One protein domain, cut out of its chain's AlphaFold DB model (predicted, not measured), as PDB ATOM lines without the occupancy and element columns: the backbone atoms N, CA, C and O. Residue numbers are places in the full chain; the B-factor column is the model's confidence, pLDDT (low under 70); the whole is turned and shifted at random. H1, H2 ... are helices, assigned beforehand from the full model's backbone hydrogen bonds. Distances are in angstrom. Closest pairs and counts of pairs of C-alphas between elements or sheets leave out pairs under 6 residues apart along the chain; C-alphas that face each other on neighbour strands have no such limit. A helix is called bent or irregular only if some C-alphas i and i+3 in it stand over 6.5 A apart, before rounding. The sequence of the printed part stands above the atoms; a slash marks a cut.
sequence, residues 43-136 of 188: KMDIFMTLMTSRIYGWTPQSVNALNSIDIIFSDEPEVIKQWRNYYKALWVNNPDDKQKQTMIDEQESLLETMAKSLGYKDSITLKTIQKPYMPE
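This is residues 43 to 136 of the 188 residues of an uncharacterized protein of Ruminococcus flavefaciens (UniProt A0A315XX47). Four helices, H1 to H4, stand as an up-and-down bundle in a four-cornered ring, H1 beside H2, H2 next to H3, H3 beside H4 and H4 back beside H1; the ring is thinnest between H2 and H3. The short H5 packs on H4, and residues 130 to 136 follow it as a tail with Glu 136 at its end. The printed part has 94 residues with five named helices, in the order H1, H2, H3, H4, H5, and no named strand; the class is all helix. The whole is compact, with a radius of gyration of the C-alphas of 12.8 A, and its C-alphas span 34 by 31 by 24 A.

H1, residues 43 to 53, and H2, residues 60 to 72, form a helical hairpin: they touch, closest at the C-alphas of Ile 46 and Ala 65, 5.2 A apart, at a shallow tilt of 30 degrees, opposite ways. H2 is irregular, with C-alphas 67 and 70 7.1 A apart, and its line is a rough one. H2 and H3, residues 77 to 89, form a hairpin at a steep tilt of 42 degrees, opposite ways. They only just touch, with 3 pairs of C-alphas within 8 A, between residues 69 to 70 of H2 and 80 to 83 of H3; the closest C-alphas, of Asp 70 and Ile 80, are 6.5 A apart. H3 and H4, residues 97 to 117, form a third hairpin: they touch with 19 pairs of C-alphas within 8 A, closest at Tyr 86 and Glu 106, 4.9 A, at a shallow tilt of 15 degrees, opposite ways. H4 is the hub, touching three helices. With residues 111 to 115 alone it touches H1, the closest C-alphas being those of Phe 47 and Met 114, 6.6 A apart; they run opposite ways at a shallow tilt of 33 degrees, only just short of steep. With residues 108 to 112 alone H4 touches H5, residues 126 to 129; the closest C-alphas, of Glu 112 and Leu 126, are 6.2 A apart. H1 and H3 are apart, and so are H2 and H4. In H1, H3 and H4 every O i to N i+4 pair is within hydrogen-bond range, in H2 7 of 9 are, and H5 is too short for such a pair.

H1 begins at C-alpha 43, (135.639, 180.070, 139.454), and is 15.7 A from first to last C-alpha; H2 is 17.6 A and H3 18.6 A. H4, the longest with 21 residues, runs 30.2 A from C-alpha 97 at (142.308, 150.033, 133.938) to C-alpha 117 at (144.602, 179.360, 140.914). H5 has four residues and ends at C-alpha 129, (141.364, 165.669, 146.931).

The two C-alphas farthest apart, of Asp 75 and Glu 136, are 39.8 A apart. The printed part has no cut. The link H2 to H3 is tight and the others are short. The mean pLDDT of the printed part is 95.1, and no printed residue is under 70.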
ATOM      1  N   LYS A  43     134.578 181.099 139.409       98.50
ATOM      2  CA  LYS A  43     135.639 180.070 139.454       98.50
ATOM      3  C   LYS A  43     135.459 179.104 140.635       98.50
ATOM      4  O   LYS A  43     135.659 177.898 140.483       98.50
ATOM      5  N   MET A  44     135.089 179.624 141.807       98.12
ATOM      6  CA  MET A  44     134.833 178.830 143.011       98.12
ATOM      7  C   MET A  44     133.637 177.891 142.829       98.12
ATOM      8  O   MET A  44     133.720 176.732 143.226       98.12
ATOM      9  N   ASP A  45     132.556 178.351 142.203       98.25
ATOM     10  CA  ASP A  45     131.348 177.554 141.987       98.25
ATOM     11  C   ASP A  45     131.632 176.349 141.077       98.25
ATOM     12  O   ASP A  45     131.212 175.225 141.375       98.25
ATOM     13  N   ILE A  46     132.423 176.549 140.016       98.31
ATOM     14  CA  ILE A  46     132.914 175.462 139.155       98.31
ATOM     15  C   ILE A  46     133.773 174.488 139.964       98.31
ATOM     16  O   ILE A  46     133.503 173.286 139.967       98.31
ATOM     17  N   PHE A  47     134.768 174.992 140.696       98.19
ATOM     18  CA  PHE A  47     135.650 174.162 141.518       98.19
ATOM     19  C   PHE A  47     134.872 173.328 142.548       98.19
ATOM     20  O   PHE A  47     135.068 172.116 142.632       98.19
ATOM     21  N   MET A  48     133.946 173.937 143.291       97.00
ATOM     22  CA  MET A  48     133.123 173.254 144.292       97.00
ATOM     23  C   MET A  48     132.203 172.211 143.667       97.00
ATOM     24  O   MET A  48     132.068 171.110 144.205       97.00
ATOM     25  N   THR A  49     131.605 172.515 142.515       97.25
ATOM     26  CA  THR A  49     130.761 171.556 141.794       97.25
ATOM     27  C   THR A  49     131.569 170.318 141.413       97.25
ATOM     28  O   THR A  49     131.153 169.201 141.713       97.25
ATOM     29  N   LEU A  50     132.761 170.499 140.836       97.06
ATOM     30  CA  LEU A  50     133.607 169.378 140.419       97.06
ATOM     31  C   LEU A  50     134.191 168.614 141.611       97.06
ATOM     32  O   LEU A  50     134.208 167.385 141.605       97.06
ATOM     33  N   MET A  51     134.612 169.318 142.665       95.50
ATOM     34  CA  MET A  51     135.078 168.695 143.904       95.50
ATOM     35  C   MET A  51     133.990 167.833 144.539       95.50
ATOM     36  O   MET A  51     134.265 166.709 144.949       95.50
ATOM     37  N   THR A  52     132.761 168.336 144.641       93.31
ATOM     38  CA  THR A  52     131.666 167.610 145.301       93.31
ATOM     39  C   THR A  52     131.171 166.433 144.464       93.31
ATOM     40  O   THR A  52     130.809 165.408 145.034       93.31
ATOM     41  N   SER A  53     131.220 166.523 143.129       93.31
ATOM     42  CA  SER A  53     130.784 165.445 142.237       93.31
ATOM     43  C   SER A  53     131.843 164.375 141.948       93.31
ATOM     44  O   SER A  53     131.503 163.356 141.352       93.31
ATOM     45  N   ARG A  54     133.110 164.569 142.348       92.62
ATOM     46  CA  ARG A  54     134.246 163.741 141.888       92.62
ATOM     47  C   ARG A  54     134.118 162.233 142.127       92.62
ATOM     48  O   ARG A  54     134.664 161.460 141.356       92.62
ATOM     49  N   ILE A  55     133.374 161.811 143.154       88.31
ATOM     50  CA  ILE A  55     133.140 160.387 143.460       88.31
ATOM     51  C   ILE A  55     131.856 159.812 142.860       88.31
ATOM     52  O   ILE A  55     131.679 158.599 142.840       88.31
ATOM     53  N   TYR A  56     130.949 160.668 142.389       82.69
ATOM     54  CA  TYR A  56     129.641 160.253 141.876       82.69
ATOM     55  C   TYR A  56     129.635 160.099 140.348       82.69
ATOM     56  O   TYR A  56     128.623 159.708 139.770       82.69
ATOM     57  N   GLY A  57     130.758 160.400 139.692       81.19
ATOM     58  CA  GLY A  57     130.873 160.401 138.239       81.19
ATOM     59  C   GLY A  57     130.134 161.581 137.607       81.19
ATOM     60  O   GLY A  57     130.239 162.720 138.064       81.19
ATOM     61  N   TRP A  58     129.402 161.308 136.527       87.00
ATOM     62  CA  TRP A  58     128.745 162.325 135.708       87.00
ATOM     63  C   TRP A  58     127.387 162.734 136.276       87.00
ATOM     64  O   TRP A  58     126.399 162.012 136.161       87.00
ATOM     65  N   THR A  59     127.320 163.941 136.828       91.88
ATOM     66  CA  THR A  59     126.062 164.633 137.146       91.88
ATOM     67  C   THR A  59     125.802 165.762 136.142       91.88
ATOM     68  O   THR A  59     126.765 166.324 135.608       91.88
ATOM     69  N   PRO A  60     124.543 166.173 135.897       94.75
ATOM     70  CA  PRO A  60     124.247 167.315 135.024       94.75
ATOM     71  C   PRO A  60     125.019 168.588 135.408       94.75
ATOM     72  O   PRO A  60     125.512 169.309 134.543       94.75
ATOM     73  N   GLN A  61     125.181 168.832 136.710       95.69
ATOM     74  CA  GLN A  61     125.929 169.964 137.250       95.69
ATOM     75  C   GLN A  61     127.424 169.841 136.945       95.69
ATOM     76  O   GLN A  61     128.028 170.813 136.503       95.69
ATOM     77  N   SER A  62     128.010 168.651 137.113       95.62
ATOM     78  CA  SER A  62     129.422 168.416 136.787       95.62
ATOM     79  C   SER A  62     129.710 168.613 135.297       95.62
ATOM     80  O   SER A  62     130.698 169.247 134.945       95.62
ATOM     81  N   VAL A  63     128.812 168.156 134.416       96.06
ATOM     82  CA  VAL A  63     128.947 168.327 132.963       96.06
ATOM     83  C   VAL A  63     128.862 169.805 132.590       96.06
ATOM     84  O   VAL A  63     129.696 170.294 131.833       96.06
ATOM     85  N   ASN A  64     127.897 170.538 133.154       97.12
ATOM     86  CA  ASN A  64     127.789 171.981 132.943       97.12
ATOM     87  C   ASN A  64     129.050 172.721 133.426       97.12
ATOM     88  O   ASN A  64     129.600 173.561 132.711       97.12
ATOM     89  N   ALA A  65     129.555 172.355 134.607       97.69
ATOM     90  CA  ALA A  65     130.766 172.936 135.162       97.69
ATOM     91  C   ALA A  65     131.984 172.697 134.252       97.69
ATOM     92  O   ALA A  65     132.682 173.651 133.920       97.69
ATOM     93  N   LEU A  66     132.190 171.463 133.774       97.25
ATOM     94  CA  LEU A  66     133.272 171.124 132.840       97.25
ATOM     95  C   LEU A  66     133.160 171.896 131.519       97.25
ATOM     96  O   LEU A  66     134.144 172.463 131.047       97.25
ATOM     97  N   ASN A  67     131.952 171.986 130.959       97.44
ATOM     98  CA  ASN A  67     131.696 172.714 129.713       97.44
ATOM     99  C   ASN A  67     131.903 174.233 129.842       97.44
ATOM    100  O   ASN A  67     132.097 174.911 128.837       97.44
ATOM    101  N   SER A  68     131.885 174.766 131.064       98.12
ATOM    102  CA  SER A  68     132.077 176.192 131.336       98.12
ATOM    103  C   SER A  68     133.535 176.568 131.627       98.12
ATOM    104  O   SER A  68     133.846 177.761 131.675       98.12
ATOM    105  N   ILE A  69     134.443 175.594 131.800       98.44
ATOM    106  CA  ILE A  69     135.843 175.849 132.188       98.44
ATOM    107  C   ILE A  69     136.532 176.798 131.205       98.44
ATOM    108  O   ILE A  69     137.155 177.765 131.637       98.44
ATOM    109  N   ASP A  70     136.377 176.570 129.899       98.06
ATOM    110  CA  ASP A  70     137.029 177.384 128.862       98.06
ATOM    111  C   ASP A  70     136.620 178.866 128.904       98.06
ATOM    112  O   ASP A  70     137.378 179.730 128.467       98.06
ATOM    113  N   ILE A  71     135.438 179.168 129.447       97.94
ATOM    114  CA  ILE A  71     134.910 180.529 129.571       97.94
ATOM    115  C   ILE A  71     135.352 181.140 130.906       97.94
ATOM    116  O   ILE A  71     135.959 182.213 130.936       97.94
ATOM    117  N   ILE A  72     135.067 180.446 132.013       98.25
ATOM    118  CA  ILE A  72     135.267 180.954 133.380       98.25
ATOM    119  C   ILE A  72     136.752 181.050 133.755       98.25
ATOM    120  O   ILE A  72     137.148 181.969 134.470       98.25
ATOM    121  N   PHE A  73     137.582 180.137 133.249       98.38
ATOM    122  CA  PHE A  73     139.032 180.110 133.474       98.38
ATOM    123  C   PHE A  73     139.822 180.617 132.259       98.38
ATOM    124  O   PHE A  73     141.001 180.307 132.115       98.38
ATOM    125  N   SER A  74     139.198 181.403 131.377       97.69
ATOM    126  CA  SER A  74     139.833 181.919 130.151       97.69
ATOM    127  C   SER A  74     141.112 182.736 130.394       97.69
ATOM    128  O   SER A  74     141.978 182.788 129.523       97.69
ATOM    129  N   ASP A  75     141.261 183.341 131.575       96.88
ATOM    130  CA  ASP A  75     142.444 184.085 132.020       96.88
ATOM    131  C   ASP A  75     143.468 183.234 132.806       96.88
ATOM    132  O   ASP A  75     144.479 183.763 133.262       96.88
ATOM    133  N   GLU A  76     143.250 181.920 132.939       98.00
ATOM    134  CA  GLU A  76     144.055 180.993 133.752       98.00
ATOM    135  C   GLU A  76     144.674 179.884 132.875       98.00
ATOM    136  O   GLU A  76     144.173 178.753 132.832       98.00
ATOM    137  N   PRO A  77     145.784 180.161 132.163       98.12
ATOM    138  CA  PRO A  77     146.326 179.253 131.148       98.12
ATOM    139  C   PRO A  77     146.715 177.876 131.699       98.12
ATOM    140  O   PRO A  77     146.540 176.874 131.007       98.12
ATOM    141  N   GLU A  78     147.190 177.800 132.945       98.38
ATOM    142  CA  GLU A  78     147.537 176.524 133.582       98.38
ATOM    143  C   GLU A  78     146.299 175.654 133.842       98.38
ATOM    144  O   GLU A  78     146.330 174.448 133.591       98.38
ATOM    145  N   VAL A  79     145.178 176.256 134.264       98.62
ATOM    146  CA  VAL A  79     143.911 175.529 134.455       98.62
ATOM    147  C   VAL A  79     143.384 175.035 133.112       98.62
ATOM    148  O   VAL A  79     143.018 173.867 132.994       98.62
ATOM    149  N   ILE A  80     143.396 175.888 132.084       98.62
ATOM    150  CA  ILE A  80     142.955 175.516 130.733       98.62
ATOM    151  C   ILE A  80     143.810 174.381 130.171       98.62
ATOM    152  O   ILE A  80     143.278 173.407 129.641       98.62
ATOM    153  N   LYS A  81     145.135 174.458 130.311       98.56
ATOM    154  CA  LYS A  81     146.053 173.402 129.875       98.56
ATOM    155  C   LYS A  81     145.734 172.071 130.553       98.56
ATOM    156  O   LYS A  81     145.608 171.059 129.865       98.56
ATOM    157  N   GLN A  82     145.557 172.078 131.873       98.62
ATOM    158  CA  GLN A  82     145.225 170.871 132.622       98.62
ATOM    159  C   GLN A  82     143.832 170.331 132.261       98.62
ATOM    160  O   GLN A  82     143.652 169.122 132.126       98.62
ATOM    161  N   TRP A  83     142.862 171.211 131.997       98.44
ATOM    162  CA  TRP A  83     141.551 170.815 131.481       98.44
ATOM    163  C   TRP A  83     141.672 170.105 130.134       98.44
ATOM    164  O   TRP A  83     141.074 169.051 129.943       98.44
ATOM    165  N   ARG A  84     142.494 170.612 129.208       98.06
ATOM    166  CA  ARG A  84     142.726 169.939 127.920       98.06
ATOM    167  C   ARG A  84     143.363 168.558 128.077       98.06
ATOM    168  O   ARG A  84     143.060 167.687 127.263       98.06
ATOM    169  N   ASN A  85     144.215 168.342 129.079       97.81
ATOM    170  CA  ASN A  85     144.775 167.018 129.365       97.81
ATOM    171  C   ASN A  85     143.687 166.057 129.850       97.81
ATOM    172  O   ASN A  85     143.500 164.997 129.249       97.81
ATOM    173  N   TYR A  86     142.896 166.477 130.841       97.44
ATOM    174  CA  TYR A  86     141.770 165.684 131.328       97.44
ATOM    175  C   TYR A  86     140.753 165.394 130.217       97.44
ATOM    176  O   TYR A  86     140.393 164.242 129.996       97.44
ATOM    177  N   TYR A  87     140.373 166.396 129.423       96.38
ATOM    178  CA  TYR A  87     139.463 166.236 128.288       96.38
ATOM    179  C   TYR A  87     139.942 165.186 127.274       96.38
ATOM    180  O   TYR A  87     139.144 164.386 126.792       96.38
ATOM    181  N   LYS A  88     141.247 165.139 126.976       95.62
ATOM    182  CA  LYS A  88     141.827 164.100 126.106       95.62
ATOM    183  C   LYS A  88     141.747 162.712 126.735       95.62
ATOM    184  O   LYS A  88     141.446 161.757 126.024       95.62
ATOM    185  N   ALA A  89     141.984 162.595 128.042       94.69
ATOM    186  CA  ALA A  89     141.844 161.325 128.755       94.69
ATOM    187  C   ALA A  89     140.398 160.794 128.705       94.69
ATOM    188  O   ALA A  89     140.185 159.585 128.681       94.69
ATOM    189  N   LEU A  90     139.408 161.690 128.614       92.50
ATOM    190  CA  LEU A  90     137.991 161.338 128.501       92.50
ATOM    191  C   LEU A  90     137.560 160.829 127.115       92.50
ATOM    192  O   LEU A  90     136.494 160.232 126.999       92.50
ATOM    193  N   TRP A  91     138.355 161.040 126.062       90.38
ATOM    194  CA  TRP A  91     138.019 160.654 124.679       90.38
ATOM    195  C   TRP A  91     138.276 159.173 124.351       90.38
ATOM    196  O   TRP A  91     138.309 158.778 123.183       90.38
ATOM    197  N   VAL A  92     138.456 158.333 125.369       88.94
ATOM    198  CA  VAL A  92     138.702 156.900 125.206       88.94
ATOM    199  C   VAL A  92     137.391 156.124 125.329       88.94
ATOM    200  O   VAL A  92     136.756 156.109 126.382       88.94
ATOM    201  N   ASN A  93     137.008 155.423 124.260       86.44
ATOM    202  CA  ASN A  93     135.893 154.479 124.296       86.44
ATOM    203  C   ASN A  93     136.332 153.169 124.964       86.44
ATOM    204  O   ASN A  93     137.315 152.568 124.540       86.44
ATOM    205  N   ASN A  94     135.568 152.714 125.960       87.31
ATOM    206  CA  ASN A  94     135.811 151.482 126.722       87.31
ATOM    207  C   ASN A  94     137.244 151.381 127.303       87.31
ATOM    208  O   ASN A  94     138.009 150.505 126.894       87.31
ATOM    209  N   PRO A  95     137.619 152.285 128.231       90.94
ATOM    210  CA  PRO A  95     138.984 152.385 128.739       90.94
ATOM    211  C   PRO A  95     139.411 151.143 129.530       90.94
ATOM    212  O   PRO A  95     138.641 150.602 130.333       90.94
ATOM    213  N   ASP A  96     140.667 150.740 129.350       94.50
ATOM    214  CA  ASP A  96     141.335 149.777 130.226       94.50
ATOM    215  C   ASP A  96     141.624 150.381 131.617       94.50
ATOM    216  O   ASP A  96     141.410 151.571 131.866       94.50
ATOM    217  N   ASP A  97     142.100 149.570 132.561       94.38
ATOM    218  CA  ASP A  97     142.308 150.033 133.938       94.38
ATOM    219  C   ASP A  97     143.401 151.106 134.061       94.38
ATOM    220  O   ASP A  97     143.295 152.002 134.901       94.38
ATOM    221  N   LYS A  98     144.415 151.089 133.187       94.31
ATOM    222  CA  LYS A  98     145.458 152.125 133.157       94.31
ATOM    223  C   LYS A  98     144.890 153.447 132.641       94.31
ATOM    224  O   LYS A  98     145.218 154.514 133.162       94.31
ATOM    225  N   GLN A  99     144.031 153.388 131.631       94.25
ATOM    226  CA  GLN A  99     143.336 154.547 131.085       94.25
ATOM    227  C   GLN A  99     142.342 155.119 132.098       94.25
ATOM    228  O   GLN A  99     142.326 156.331 132.291       94.25
ATOM    229  N   LYS A 100     141.594 154.277 132.824       93.56
ATOM    230  CA  LYS A 100     140.741 154.727 133.940       93.56
ATOM    231  C   LYS A 100     141.550 155.439 135.019       93.56
ATOM    232  O   LYS A 100     141.143 156.508 135.464       93.56
ATOM    233  N   GLN A 101     142.702 154.888 135.405       94.19
ATOM    234  CA  GLN A 101     143.580 155.549 136.371       94.19
ATOM    235  C   GLN A 101     144.070 156.901 135.840       94.19
ATOM    236  O   GLN A 101     144.014 157.890 136.555       94.19
ATOM    237  N   THR A 102     144.436 156.973 134.558       95.69
ATOM    238  CA  THR A 102     144.829 158.237 133.913       95.69
ATOM    239  C   THR A 102     143.696 159.268 133.957       95.69
ATOM    240  O   THR A 102     143.940 160.437 134.233       95.69
ATOM    241  N   MET A 103     142.443 158.860 133.724       94.94
ATOM    242  CA  MET A 103     141.287 159.760 133.834       94.94
ATOM    243  C   MET A 103     141.152 160.332 135.252       94.94
ATOM    244  O   MET A 103     140.908 161.528 135.396       94.94
ATOM    245  N   ILE A 104     141.335 159.498 136.280       94.12
ATOM    246  CA  ILE A 104     141.298 159.919 137.688       94.12
ATOM    247  C   ILE A 104     142.452 160.882 137.982       94.12
ATOM    248  O   ILE A 104     142.216 161.982 138.472       94.12
ATOM    249  N   ASP A 105     143.680 160.519 137.618       95.81
ATOM    250  CA  ASP A 105     144.876 161.322 137.890       95.81
ATOM    251  C   ASP A 105     144.785 162.716 137.242       95.81
ATOM    252  O   ASP A 105     145.118 163.733 137.861       95.81
ATOM    253  N   GLU A 106     144.288 162.790 136.004       97.38
ATOM    254  CA  GLU A 106     144.101 164.052 135.285       97.38
ATOM    255  C   GLU A 106     142.956 164.893 135.872       97.38
ATOM    256  O   GLU A 106     143.069 166.124 135.933       97.38
ATOM    257  N   GLN A 107     141.879 164.254 136.355       96.81
ATOM    258  CA  GLN A 107     140.799 164.926 137.083       96.81
ATOM    259  C   GLN A 107     141.315 165.528 138.397       96.81
ATOM    260  O   GLN A 107     141.051 166.693 138.694       96.81
ATOM    261  N   GLU A 108     142.064 164.762 139.186       96.88
ATOM    262  CA  GLU A 108     142.620 165.217 140.462       96.88
ATOM    263  C   GLU A 108     143.641 166.341 140.263       96.88
ATOM    264  O   GLU A 108     143.624 167.338 140.991       96.88
ATOM    265  N   SER A 109     144.468 166.232 139.224       97.81
ATOM    266  CA  SER A 109     145.420 167.271 138.824       97.81
ATOM    267  C   SER A 109     144.716 168.553 138.369       97.81
ATOM    268  O   SER A 109     145.166 169.657 138.694       97.81
ATOM    269  N   LEU A 110     143.576 168.445 137.675       98.44
ATOM    270  CA  LEU A 110     142.734 169.595 137.331       98.44
ATOM    271  C   LEU A 110     142.192 170.292 138.579       98.44
ATOM    272  O   LEU A 110     142.310 171.513 138.697       98.44
ATOM    273  N   LEU A 111     141.654 169.524 139.528       98.19
ATOM    274  CA  LEU A 111     141.133 170.047 140.792       98.19
ATOM    275  C   LEU A 111     142.231 170.734 141.617       98.19
ATOM    276  O   LEU A 111     142.008 171.821 142.150       98.19
ATOM    277  N   GLU A 112     143.433 170.155 141.680       98.25
ATOM    278  CA  GLU A 112     144.565 170.774 142.374       98.25
ATOM    279  C   GLU A 112     145.017 172.070 141.679       98.25
ATOM    280  O   GLU A 112     145.310 173.072 142.335       98.25
ATOM    281  N   THR A 113     145.032 172.090 140.345       98.50
ATOM    282  CA  THR A 113     145.406 173.279 139.563       98.50
ATOM    283  C   THR A 113     144.398 174.415 139.754       98.50
ATOM    284  O   THR A 113     144.796 175.561 139.980       98.50
ATOM    285  N   MET A 114     143.097 174.108 139.763       98.50
ATOM    286  CA  MET A 114     142.045 175.072 140.106       98.50
ATOM    287  C   MET A 114     142.204 175.598 141.534       98.50
ATOM    288  O   MET A 114     142.118 176.805 141.760       98.50
ATOM    289  N   ALA A 115     142.489 174.722 142.500       98.12
ATOM    290  CA  ALA A 115     142.711 175.126 143.883       98.12
ATOM    291  C   ALA A 115     143.901 176.088 144.022       98.12
ATOM    292  O   ALA A 115     143.798 177.096 144.722       98.12
ATOM    293  N   LYS A 116     145.010 175.825 143.315       97.75
ATOM    294  CA  LYS A 116     146.178 176.722 143.258       97.75
ATOM    295  C   LYS A 116     145.817 178.086 142.668       97.75
ATOM    296  O   LYS A 116     146.143 179.096 143.290       97.75
ATOM    297  N   SER A 117     145.106 178.119 141.538       97.06
ATOM    298  CA  SER A 117     144.602 179.360 140.914       97.06
ATOM    299  C   SER A 117     143.694 180.150 141.869       97.06
ATOM    300  O   SER A 117     143.802 181.367 142.004       97.06
ATOM    301  N   LEU A 118     142.874 179.448 142.656       97.31
ATOM    302  CA  LEU A 118     142.022 180.041 143.684       97.31
ATOM    303  C   LEU A 118     142.764 180.406 144.987       97.31
ATOM    304  O   LEU A 118     142.113 180.890 145.915       97.31
ATOM    305  N   GLY A 119     144.081 180.223 145.089       96.69
ATOM    306  CA  GLY A 119     144.873 180.598 146.268       96.69
ATOM    307  C   GLY A 119     144.884 179.572 147.409       96.69
ATOM    308  O   GLY A 119     145.317 179.901 148.508       96.69
ATOM    309  N   TYR A 120     144.453 178.331 147.167       97.00
ATOM    310  CA  TYR A 120     144.391 177.239 148.156       97.00
ATOM    311  C   TYR A 120     145.527 176.214 148.027       97.00
ATOM    312  O   TYR A 120     145.388 175.078 148.479       97.00
ATOM    313  N   LYS A 121     146.649 176.605 147.416       92.88
ATOM    314  CA  LYS A 121     147.782 175.724 147.075       92.88
ATOM    315  C   LYS A 121     148.292 174.847 148.232       92.88
ATOM    316  O   LYS A 121     148.703 173.720 147.988       92.88
ATOM    317  N   ASP A 122     148.249 175.352 149.466       92.00
ATOM    318  CA  ASP A 122     148.801 174.668 150.643       92.00
ATOM    319  C   ASP A 122     147.728 173.870 151.408       92.00
ATOM    320  O   ASP A 122     148.037 172.904 152.103       92.00
ATOM    321  N   SER A 123     146.453 174.254 151.280       91.44
ATOM    322  CA  SER A 123     145.332 173.648 152.012       91.44
ATOM    323  C   SER A 123     144.631 172.540 151.225       91.44
ATOM    324  O   SER A 123     144.182 171.547 151.802       91.44
ATOM    325  N   ILE A 124     144.529 172.698 149.905       93.94
ATOM    326  CA  ILE A 124     143.861 171.751 149.016       93.94
ATOM    327  C   ILE A 124     144.910 171.171 148.069       93.94
ATOM    328  O   ILE A 124     145.207 171.727 147.016       93.94
ATOM    329  N   THR A 125     145.478 170.046 148.491       94.00
ATOM    330  CA  THR A 125     146.478 169.269 147.744       94.00
ATOM    331  C   THR A 125     145.862 167.974 147.227       94.00
ATOM    332  O   THR A 125     144.784 167.579 147.691       94.00
ATOM    333  N   LEU A 126     146.566 167.255 146.347       93.19
ATOM    334  CA  LEU A 126     146.175 165.906 145.908       93.19
ATOM    335  C   LEU A 126     145.774 164.993 147.077       93.19
ATOM    336  O   LEU A 126     144.735 164.342 147.025       93.19
ATOM    337  N   LYS A 127     146.520 165.027 148.190       92.75
ATOM    338  CA  LYS A 127     146.221 164.229 149.394       92.75
ATOM    339  C   LYS A 127     144.825 164.502 149.966       92.75
ATOM    340  O   LYS A 127     144.202 163.590 150.507       92.75
ATOM    341  N   THR A 128     144.360 165.749 149.909       93.00
ATOM    342  CA  THR A 128     143.020 166.144 150.374       93.00
ATOM    343  C   THR A 128     141.962 165.779 149.333       93.00
ATOM    344  O   THR A 128     140.894 165.279 149.682       93.00
ATOM    345  N   ILE A 129     142.265 165.982 148.049       94.31
ATOM    346  CA  ILE A 129     141.364 165.669 146.931       94.31
ATOM    347  C   ILE A 129     141.048 164.165 146.899       94.31
ATOM    348  O   ILE A 129     139.872 163.795 146.865       94.31
ATOM    349  N   GLN A 130     142.064 163.318 147.060       93.88
ATOM    350  CA  GLN A 130     141.982 161.851 147.078       93.88
ATOM    351  C   GLN A 130     141.232 161.260 148.280       93.88
ATOM    352  O   GLN A 130     141.005 160.054 148.335       93.88
ATOM    353  N   LYS A 131     140.837 162.079 149.265       91.81
ATOM    354  CA  LYS A 131     140.122 161.633 150.474       91.81
ATOM    355  C   LYS A 131     138.702 162.206 150.550       91.81
ATOM    356  O   LYS A 131     138.409 163.011 151.435       91.81
ATOM    357  N   PRO A 132     137.811 161.845 149.612       91.00
ATOM    358  CA  PRO A 132     136.407 162.226 149.681       91.00
ATOM    359  C   PRO A 132     135.709 161.565 150.870       91.00
ATOM    360  O   PRO A 132     136.000 160.427 151.231       91.00
ATOM    361  N   TYR A 133     134.743 162.275 151.450       90.38
ATOM    362  CA  TYR A 133     133.792 161.674 152.374       90.38
ATOM    363  C   TYR A 133     132.647 161.046 151.576       90.38
ATOM    364  O   TYR A 133     131.999 161.730 150.785       90.38
ATOM    365  N   MET A 134     132.399 159.760 151.805       89.25
ATOM    366  CA  MET A 134     131.260 159.029 151.263       89.25
ATOM    367  C   MET A 134     130.599 158.260 152.412       89.25
ATOM    368  O   MET A 134     131.219 157.344 152.956       89.25
ATOM    369  N   PRO A 135     129.376 158.628 152.829       91.75
ATOM    370  CA  PRO A 135     128.660 157.892 153.863       91.75
ATOM    371  C   PRO A 135     128.365 156.454 153.427       91.75
ATOM    372  O   PRO A 135     127.878 156.228 152.318       91.75
ATOM    373  N   GLU A 136     128.562 155.494 154.329       92.44
ATOM    374  CA  GLU A 136     128.275 154.076 154.072       92.44
ATOM    375  C   GLU A 136     126.809 153.847 153.669       92.44
ATOM    376  O   GLU A 136     126.533 153.139 152.704       92.44
TER     377      GLU A 136